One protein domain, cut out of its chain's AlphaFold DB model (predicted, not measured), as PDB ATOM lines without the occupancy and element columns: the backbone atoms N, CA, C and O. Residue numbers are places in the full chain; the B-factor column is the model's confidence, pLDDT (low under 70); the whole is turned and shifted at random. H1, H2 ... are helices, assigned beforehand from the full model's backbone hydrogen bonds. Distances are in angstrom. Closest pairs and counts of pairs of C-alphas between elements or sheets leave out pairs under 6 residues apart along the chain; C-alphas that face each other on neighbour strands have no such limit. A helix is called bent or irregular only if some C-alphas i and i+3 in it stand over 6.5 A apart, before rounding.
ATOM      1  N   PHE A   2     -18.462   3.662  37.879       94.75
ATOM      2  CA  PHE A   2     -19.327   3.742  39.064       94.75
ATOM      3  C   PHE A   2     -20.206   4.999  39.111       94.75
ATOM      4  O   PHE A   2     -21.418   4.873  39.206       94.75
ATOM      5  N   ASP A   3     -19.641   6.195  38.924       94.81
ATOM      6  CA  ASP A   3     -20.424   7.442  38.946       94.81
ATOM      7  C   ASP A   3     -21.557   7.489  37.911       94.81
ATOM      8  O   ASP A   3     -22.599   8.091  38.160       94.81
ATOM      9  N   VAL A   4     -21.374   6.857  36.745       95.75
ATOM     10  CA  VAL A   4     -22.421   6.763  35.713       95.75
ATOM     11  C   VAL A   4     -23.583   5.923  36.237       95.75
ATOM     12  O   VAL A   4     -24.736   6.337  36.137       95.75
ATOM     13  N   LEU A   5     -23.272   4.782  36.853       95.62
ATOM     14  CA  LEU A   5     -24.255   3.885  37.460       95.62
ATOM     15  C   LEU A   5     -24.924   4.527  38.680       95.62
ATOM     16  O   LEU A   5     -26.143   4.465  38.816       95.62
ATOM     17  N   TYR A   6     -24.160   5.200  39.538       94.69
ATOM     18  CA  TYR A   6     -24.680   5.859  40.732       94.69
ATOM     19  C   TYR A   6     -25.636   7.004  40.392       94.69
ATOM     20  O   TYR A   6     -26.692   7.118  41.002       94.69
ATOM     21  N   ARG A   7     -25.350   7.802  39.355       94.25
ATOM     22  CA  ARG A   7     -26.286   8.838  38.874       94.25
ATOM     23  C   ARG A   7     -27.598   8.275  38.330       94.25
ATOM     24  O   ARG A   7     -28.582   9.002  38.281       94.25
ATOM     25  N   LYS A   8     -27.620   7.017  37.883       91.25
ATOM     26  CA  LYS A   8     -28.850   6.363  37.422       91.25
ATOM     27  C   LYS A   8     -29.648   5.807  38.594       91.25
ATOM     28  O   LYS A   8     -30.850   6.032  38.685       91.25
ATOM     29  N   THR A   9     -28.974   5.072  39.467       92.06
ATOM     30  CA  THR A   9     -29.602   4.281  40.533       92.06
ATOM     31  C   THR A   9     -29.894   5.103  41.782       92.06
ATOM     32  O   THR A   9     -30.854   4.817  42.484       92.06
ATOM     33  N   HIS A  10     -29.097   6.145  42.041       92.31
ATOM     34  CA  HIS A  10     -29.100   6.940  43.272       92.31
ATOM     35  C   HIS A  10     -28.868   6.103  44.544       92.31
ATOM     36  O   HIS A  10     -29.069   6.586  45.658       92.31
ATOM     37  N   GLU A  11     -28.387   4.867  44.388       92.88
ATOM     38  CA  GLU A  11     -28.135   3.927  45.469       92.88
ATOM     39  C   GLU A  11     -26.765   3.280  45.264       92.88
ATOM     40  O   GLU A  11     -26.487   2.684  44.224       92.88
ATOM     41  N   TYR A  12     -25.885   3.401  46.263       92.06
ATOM     42  CA  TYR A  12     -24.512   2.906  46.146       92.06
ATOM     43  C   TYR A  12     -24.500   1.392  45.919       92.06
ATOM     44  O   TYR A  12     -23.764   0.913  45.060       92.06
ATOM     45  N   SER A  13     -25.335   0.646  46.654       91.00
ATOM     46  CA  SER A  13     -25.393  -0.813  46.536       91.00
ATOM     47  C   SER A  13     -25.813  -1.250  45.138       91.00
ATOM     48  O   SER A  13     -25.151  -2.107  44.567       91.00
ATOM     49  N   ASP A  14     -26.866  -0.661  44.570       92.81
ATOM     50  CA  ASP A  14     -27.333  -1.011  43.224       92.81
ATOM     51  C   ASP A  14     -26.302  -0.613  42.150       92.81
ATOM     52  O   ASP A  14     -25.987  -1.393  41.252       92.81
ATOM     53  N   ALA A  15     -25.682   0.567  42.277       95.12
ATOM     54  CA  ALA A  15     -24.594   0.981  41.391       95.12
ATOM     55  C   ALA A  15     -23.385   0.034  41.447       95.12
ATOM     56  O   ALA A  15     -22.772  -0.249  40.416       95.12
ATOM     57  N   TYR A  16     -23.037  -0.438  42.645       95.56
ATOM     58  CA  TYR A  16     -21.918  -1.345  42.865       95.56
ATOM     59  C   TYR A  16     -22.205  -2.736  42.288       95.56
ATOM     60  O   TYR A  16     -21.387  -3.251  41.533       95.56
ATOM     61  N   GLU A  17     -23.382  -3.311  42.547       94.50
ATOM     62  CA  GLU A  17     -23.775  -4.610  41.978       94.50
ATOM     63  C   GLU A  17     -23.785  -4.570  40.442       94.50
ATOM     64  O   GLU A  17     -23.180  -5.426  39.803       94.50
ATOM     65  N   LYS A  18     -24.359  -3.520  39.837       95.88
ATOM     66  CA  LYS A  18     -24.352  -3.330  38.375       95.88
ATOM     67  C   LYS A  18     -22.946  -3.190  37.797       95.88
ATOM     68  O   LYS A  18     -22.688  -3.644  36.682       95.88
ATOM     69  N   LEU A  19     -22.023  -2.578  38.543       96.50
ATOM     70  CA  LEU A  19     -20.616  -2.516  38.151       96.50
ATOM     71  C   LEU A  19     -19.993  -3.917  38.136       96.50
ATOM     72  O   LEU A  19     -19.310  -4.250  37.168       96.50
ATOM     73  N   LEU A  20     -20.239  -4.731  39.167       97.00
ATOM     74  CA  LEU A  20     -19.749  -6.110  39.214       97.00
ATOM     75  C   LEU A  20     -20.329  -6.944  38.065       97.00
ATOM     76  O   LEU A  20     -19.571  -7.600  37.355       97.00
ATOM     77  N   GLU A  21     -21.643  -6.876  37.829       96.69
ATOM     78  CA  GLU A  21     -22.296  -7.583  36.719       96.69
ATOM     79  C   GLU A  21     -21.696  -7.198  35.363       96.69
ATOM     80  O   GLU A  21     -21.387  -8.078  34.564       96.69
ATOM     81  N   PHE A  22     -21.477  -5.900  35.113       96.19
ATOM     82  CA  PHE A  22     -20.839  -5.415  33.888       96.19
ATOM     83  C   PHE A  22     -19.424  -5.986  33.714       96.19
ATOM     84  O   PHE A  22     -19.089  -6.502  32.646       96.19
ATOM     85  N   LEU A  23     -18.602  -5.928  34.766       96.06
ATOM     86  CA  LEU A  23     -17.221  -6.414  34.722       96.06
ATOM     87  C   LEU A  23     -17.167  -7.933  34.531       96.06
ATOM     88  O   LEU A  23     -16.394  -8.419  33.707       96.06
ATOM     89  N   VAL A  24     -18.006  -8.695  35.232       96.69
ATOM     90  CA  VAL A  24     -18.066 -10.153  35.063       96.69
ATOM     91  C   VAL A  24     -18.626 -10.533  33.698       96.69
ATOM     92  O   VAL A  24     -18.111 -11.466  33.091       96.69
ATOM     93  N   ALA A  25     -19.629  -9.822  33.179       95.19
ATOM     94  CA  ALA A  25     -20.177 -10.085  31.850       95.19
ATOM     95  C   ALA A  25     -19.118  -9.965  30.748       95.19
ATOM     96  O   ALA A  25     -19.107 -10.786  29.835       95.19
ATOM     97  N   ASP A  26     -18.226  -8.977  30.851       92.81
ATOM     98  CA  ASP A  26     -17.127  -8.773  29.902       92.81
ATOM     99  C   ASP A  26     -16.083  -9.902  29.974       92.81
ATOM    100  O   ASP A  26     -15.680 -10.456  28.951       92.81
ATOM    101  N   HIS A  27     -15.690 -10.306  31.186       93.44
ATOM    102  CA  HIS A  27     -14.642 -11.313  31.383       93.44
ATOM    103  C   HIS A  27     -15.144 -12.758  31.258       93.44
ATOM    104  O   HIS A  27     -14.375 -13.659  30.910       93.44
ATOM    105  N   LEU A  28     -16.412 -13.003  31.588       94.94
ATOM    106  CA  LEU A  28     -17.011 -14.330  31.672       94.94
ATOM    107  C   LEU A  28     -18.518 -14.303  31.317       94.94
ATOM    108  O   LEU A  28     -19.369 -14.519  32.185       94.94
ATOM    109  N   PRO A  29     -18.878 -14.132  30.025       94.50
ATOM    110  CA  PRO A  29     -20.272 -14.006  29.576       94.50
ATOM    111  C   PRO A  29     -21.192 -15.179  29.952       94.50
ATOM    112  O   PRO A  29     -22.406 -15.015  30.043       94.50
ATOM    113  N   VAL A  30     -20.637 -16.372  30.203       95.00
ATOM    114  CA  VAL A  30     -21.405 -17.550  30.653       95.00
ATOM    115  C   VAL A  30     -22.095 -17.332  32.010       95.00
ATOM    116  O   VAL A  30     -23.020 -18.066  32.344       95.00
ATOM    117  N   MET A  31     -21.690 -16.310  32.771       95.88
ATOM    118  CA  MET A  31     -22.328 -15.933  34.035       95.88
ATOM    119  C   MET A  31     -23.613 -15.120  33.862       95.88
ATOM    120  O   MET A  31     -24.435 -15.122  34.775       95.88
ATOM    121  N   ILE A  32     -23.836 -14.482  32.706       95.88
ATOM    122  CA  ILE A  32     -24.986 -13.590  32.464       95.88
ATOM    123  C   ILE A  32     -26.343 -14.227  32.828       95.88
ATOM    124  O   ILE A  32     -27.161 -13.546  33.446       95.88
ATOM    125  N   PRO A  33     -26.617 -15.516  32.529       95.94
ATOM    126  CA  PRO A  33     -27.878 -16.148  32.918       95.94
ATOM    127  C   PRO A  33     -28.128 -16.232  34.432       95.94
ATOM    128  O   PRO A  33     -29.271 -16.463  34.819       95.94
ATOM    129  N   GLN A  34     -27.093 -16.086  35.269       95.38
ATOM    130  CA  GLN A  34     -27.211 -16.085  36.732       95.38
ATOM    131  C   GLN A  34     -27.522 -14.698  37.316       95.38
ATOM    132  O   GLN A  34     -27.908 -14.607  38.484       95.38
ATOM    133  N   PHE A  35     -27.332 -13.626  36.543       94.94
ATOM    134  CA  PHE A  35     -27.607 -12.262  36.994       94.94
ATOM    135  C   PHE A  35     -29.108 -12.002  37.045       94.94
ATOM    136  O   PHE A  35     -29.881 -12.518  36.228       94.94
ATOM    137  N   GLU A  36     -29.525 -11.169  37.993       88.56
ATOM    138  CA  GLU A  36     -30.926 -10.786  38.100       88.56
ATOM    139  C   GLU A  36     -31.314  -9.927  36.889       88.56
ATOM    140  O   GLU A  36     -30.623  -8.979  36.525       88.56
ATOM    141  N   GLY A  37     -32.376 -10.320  36.184       88.25
ATOM    142  CA  GLY A  37     -32.777  -9.647  34.946       88.25
ATOM    143  C   GLY A  37     -31.754  -9.733  33.805       88.25
ATOM    144  O   GLY A  37     -31.911  -9.022  32.825       88.25
ATOM    145  N   LYS A  38     -30.707 -10.575  33.884       92.19
ATOM    146  CA  LYS A  38     -29.793 -10.898  32.762       92.19
ATOM    147  C   LYS A  38     -29.245  -9.672  32.003       92.19
ATOM    148  O   LYS A  38     -29.170  -9.693  30.776       92.19
ATOM    149  N   LEU A  39     -28.859  -8.617  32.729       93.00
ATOM    150  CA  LEU A  39     -28.398  -7.327  32.180       93.00
ATOM    151  C   LEU A  39     -29.454  -6.521  31.397       93.00
ATOM    152  O   LEU A  39     -29.097  -5.619  30.639       93.00
ATOM    153  N   GLU A  40     -30.752  -6.767  31.589       92.44
ATOM    154  CA  GLU A  40     -31.827  -5.948  31.003       92.44
ATOM    155  C   GLU A  40     -31.648  -4.457  31.319       92.44
ATOM    156  O   GLU A  40     -31.882  -3.609  30.460       92.44
ATOM    157  N   TRP A  41     -31.148  -4.119  32.513       91.56
ATOM    158  CA  TRP A  41     -30.851  -2.737  32.909       91.56
ATOM    159  C   TRP A  41     -29.797  -2.062  32.019       91.56
ATOM    160  O   TRP A  41     -29.829  -0.846  31.854       91.56
ATOM    161  N   LEU A  42     -28.859  -2.836  31.467       91.88
ATOM    162  CA  LEU A  42     -27.780  -2.344  30.614       91.88
ATOM    163  C   LEU A  42     -28.241  -2.251  29.158       91.88
ATOM    164  O   LEU A  42     -27.917  -1.292  28.467       91.88
ATOM    165  N   LEU A  43     -29.015  -3.240  28.708       89.19
ATOM    166  CA  LEU A  43     -29.514  -3.324  27.333       89.19
ATOM    167  C   LEU A  43     -30.695  -2.383  27.060       89.19
ATOM    168  O   LEU A  43     -30.956  -2.054  25.907       89.19
ATOM    169  N   SER A  44     -31.409  -1.948  28.100       91.69
ATOM    170  CA  SER A  44     -32.548  -1.027  27.985       91.69
ATOM    171  C   SER A  44     -32.163   0.456  27.941       91.69
ATOM    172  O   SER A  44     -33.029   1.294  27.691       91.69
ATOM    173  N   ASP A  45     -30.892   0.801  28.164       92.75
ATOM    174  CA  ASP A  45     -30.410   2.185  28.208       92.75
ATOM    175  C   ASP A  45     -29.125   2.339  27.377       92.75
ATOM    176  O   ASP A  45     -28.005   2.147  27.862       92.75
ATOM    177  N   GLU A  46     -29.292   2.682  26.095       91.56
ATOM    178  CA  GLU A  46     -28.182   2.826  25.140       91.56
ATOM    179  C   GLU A  46     -27.163   3.897  25.558       91.56
ATOM    180  O   GLU A  46     -25.969   3.758  25.275       91.56
ATOM    181  N   ASP A  47     -27.603   4.950  26.255       93.50
ATOM    182  CA  ASP A  47     -26.724   6.018  26.737       93.50
ATOM    183  C   ASP A  47     -25.821   5.513  27.872       93.50
ATOM    184  O   ASP A  47     -24.606   5.747  27.856       93.50
ATOM    185  N   ILE A  48     -26.377   4.755  28.825       93.62
ATOM    186  CA  ILE A  48     -25.581   4.094  29.871       93.62
ATOM    187  C   ILE A  48     -24.605   3.097  29.253       93.62
ATOM    188  O   ILE A  48     -23.414   3.148  29.572       93.62
ATOM    189  N   TRP A  49     -25.077   2.225  28.359       93.38
ATOM    190  CA  TRP A  49     -24.228   1.257  27.664       93.38
ATOM    191  C   TRP A  49     -23.052   1.944  26.959       93.38
ATOM    192  O   TRP A  49     -21.892   1.598  27.203       93.38
ATOM    193  N   GLY A  50     -23.337   2.965  26.144       94.94
ATOM    194  CA  GLY A  50     -22.325   3.711  25.399       94.94
ATOM    195  C   GLY A  50     -21.285   4.363  26.312       94.94
ATOM    196  O   GLY A  50     -20.083   4.255  26.058       94.94
ATOM    197  N   LYS A  51     -21.724   4.978  27.419       96.19
ATOM    198  CA  LYS A  51     -20.826   5.585  28.414       96.19
ATOM    199  C   LYS A  51     -19.958   4.552  29.122       96.19
ATOM    200  O   LYS A  51     -18.754   4.768  29.253       96.19
ATOM    201  N   LEU A  52     -20.540   3.446  29.585       95.62
ATOM    202  CA  LEU A  52     -19.799   2.411  30.308       95.62
ATOM    203  C   LEU A  52     -18.759   1.746  29.415       95.62
ATOM    204  O   LEU A  52     -17.586   1.713  29.781       95.62
ATOM    205  N   VAL A  53     -19.162   1.303  28.223       94.00
ATOM    206  CA  VAL A  53     -18.251   0.687  27.254       94.00
ATOM    207  C   VAL A  53     -17.176   1.674  26.805       94.00
ATOM    208  O   VAL A  53     -16.018   1.283  26.674       94.00
ATOM    209  N   GLY A  54     -17.526   2.947  26.603       95.75
ATOM    210  CA  GLY A  54     -16.568   3.997  26.259       95.75
ATOM    211  C   GLY A  54     -15.486   4.171  27.325       95.75
ATOM    212  O   GLY A  54     -14.299   4.075  27.013       95.75
ATOM    213  N   ILE A  55     -15.889   4.348  28.590       95.38
ATOM    214  CA  ILE A  55     -14.956   4.482  29.720       95.38
ATOM    215  C   ILE A  55     -14.117   3.210  29.879       95.38
ATOM    216  O   ILE A  55     -12.900   3.293  30.031       95.38
ATOM    217  N   TYR A  56     -14.752   2.036  29.833       93.75
ATOM    218  CA  TYR A  56     -14.070   0.759  30.016       93.75
ATOM    219  C   TYR A  56     -13.000   0.530  28.946       93.75
ATOM    220  O   TYR A  56     -11.856   0.246  29.281       93.75
ATOM    221  N   LYS A  57     -13.328   0.749  27.665       93.88
ATOM    222  CA  LYS A  57     -12.367   0.622  26.560       93.88
ATOM    223  C   LYS A  57     -11.222   1.624  26.661       93.88
ATOM    224  O   LYS A  57     -10.080   1.255  26.418       93.88
ATOM    225  N   GLN A  58     -11.512   2.873  27.029       95.62
ATOM    226  CA  GLN A  58     -10.490   3.913  27.174       95.62
ATOM    227  C   GLN A  58      -9.482   3.594  28.289       95.62
ATOM    228  O   GLN A  58      -8.317   3.972  28.187       95.62
ATOM    229  N   HIS A  59      -9.923   2.906  29.343       91.50
ATOM    230  CA  HIS A  59      -9.115   2.601  30.523       91.50
ATOM    231  C   HIS A  59      -8.827   1.104  30.693       91.50
ATOM    232  O   HIS A  59      -8.431   0.684  31.778       91.50
ATOM    233  N   PHE A  60      -8.994   0.306  29.636       88.81
ATOM    234  CA  PHE A  60      -8.860  -1.149  29.701       88.81
ATOM    235  C   PHE A  60      -7.492  -1.571  30.248       88.81
ATOM    236  O   PHE A  60      -7.419  -2.371  31.179       88.81
ATOM    237  N   ASP A  61      -6.418  -0.965  29.736       89.25
ATOM    238  CA  ASP A  61      -5.052  -1.255  30.185       89.25
ATOM    239  C   ASP A  61      -4.831  -0.864  31.650       89.25
ATOM    240  O   ASP A  61      -4.146  -1.576  32.374       89.25
ATOM    241  N   ALA A  62      -5.445   0.229  32.111       87.31
ATOM    242  CA  ALA A  62      -5.315   0.691  33.491       87.31
ATOM    243  C   ALA A  62      -5.993  -0.263  34.485       87.31
ATOM    244  O   ALA A  62      -5.435  -0.535  35.541       87.31
ATOM    245  N   ILE A  63      -7.156  -0.820  34.126       84.38
ATOM    246  CA  ILE A  63      -7.883  -1.802  34.954       84.38
ATOM    247  C   ILE A  63      -7.058  -3.084  35.157       84.38
ATOM    248  O   ILE A  63      -7.199  -3.758  36.173       84.38
ATOM    249  N   HIS A  64      -6.175  -3.400  34.208       85.75
ATOM    250  CA  HIS A  64      -5.340  -4.601  34.219       85.75
ATOM    251  C   HIS A  64      -3.859  -4.317  34.515       85.75
ATOM    252  O   HIS A  64      -3.035  -5.231  34.415       85.75
ATOM    253  N   ALA A  65      -3.504  -3.069  34.837       87.25
ATOM    254  CA  ALA A  65      -2.114  -2.638  34.973       87.25
ATOM    255  C   ALA A  65      -1.431  -3.248  36.201       87.25
ATOM    256  O   ALA A  65      -0.231  -3.524  36.172       87.25
ATOM    257  N   ASP A  66      -2.193  -3.472  37.269       89.50
ATOM    258  CA  ASP A  66      -1.713  -4.087  38.496       89.50
ATOM    259  C   ASP A  66      -2.686  -5.153  39.028       89.50
ATOM    260  O   ASP A  66      -3.645  -5.570  38.371       89.50
TER     261      ASP A  66
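What this domain is: This is residues 2 to 66 of the 238 residues of the protein "N6_Mtase domain-containing protein" of Olavius sp. associated proteobacterium Delta 1 (UniProt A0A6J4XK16). The longest helix, H2, runs through the middle, with H1 packed across its first half and the short H3 folded back at its far end. H4 leads from H3 to H5, which runs side by side with H1 the opposite way, and residues 57 to 66, with H6, stick out beyond the body. The printed part has 65 residues, with six named helices in the order H1 to H6 and no named strand; its class is all helix. It is compact, with a radius of gyration of the C-alphas of 11.7 A, and spans 31 by 28 by 22 A.

How they stand to each other: H1, residues 2 to 9, touches residues 12 to 19 of H2, residues 12 to 27, at a steep tilt of 58 degrees, opposite ways; the closest C-alphas, of Leu 5 and Ala 15, are 4.9 A apart. H1 also touches residues 48 to 52 of H5, residues 46 to 58, at a shallow tilt of 11 degrees, opposite ways, with the C-alphas of Val 4 and Ile 48 closest at 7.2 A. H2 touches H3, residues 29 to 34, with residues 21 to 25 alone; they form a helical hairpin at a steep tilt of 43 degrees, and the C-alphas of Ala 25 and Ile 32 are closest at 6.0 A. H4, residues 36 to 43, is close to H2 but not clearly touching, about perpendicular at 84 degrees, with the C-alphas of Glu 21 and Leu 39 closest at 7.6 A. H4 and H5 only just touch, and only at the corner, with 3 pairs of C-alphas within 8 A; the closest, of Leu 42 and Trp 49, are 5.9 A apart. H2 and H5 are near each other, while H3 and H5 are apart. H5 and H6, residues 60 to 63, meet only through their link. The helix packing is mostly crossed, only just, with 1 of 3 pairs at a shallow tilt. Each O i to N i+4 pair is within hydrogen-bond range in H1, H2 and H5, and H6 is too short for one; H3 has 0 of 2, with 2 of 3 O i to N i+3 pairs in range, and H4 has 1 of 4, with 3 of 5.

Where its parts are: H1 begins at C-alpha 2, (-19.327, 3.742, 39.064). H2 measures 22.7 A from its first to its last C-alpha and ends at C-alpha 27, (-14.642, -11.313, 31.383). H3 is irregular, but only just, with C-alphas 30 and 33 7.0 A apart; H4 is irregular, with C-alphas 38 and 41 8.2 A apart. H5 measures 17.8 A, and H6 ends at C-alpha 63, (-7.883, -1.802, 34.954).

The domain as a whole: The C-alphas farthest apart, of Ser 44 and Asp 66, are 32.7 A apart. Without residues 57 to 66, which stand free, the body spans 28 by 23 by 18 A. The printed part has no cut, and the five links between helices are tight. The mean pLDDT of the printed part is 93.2, and no printed residue is under 70.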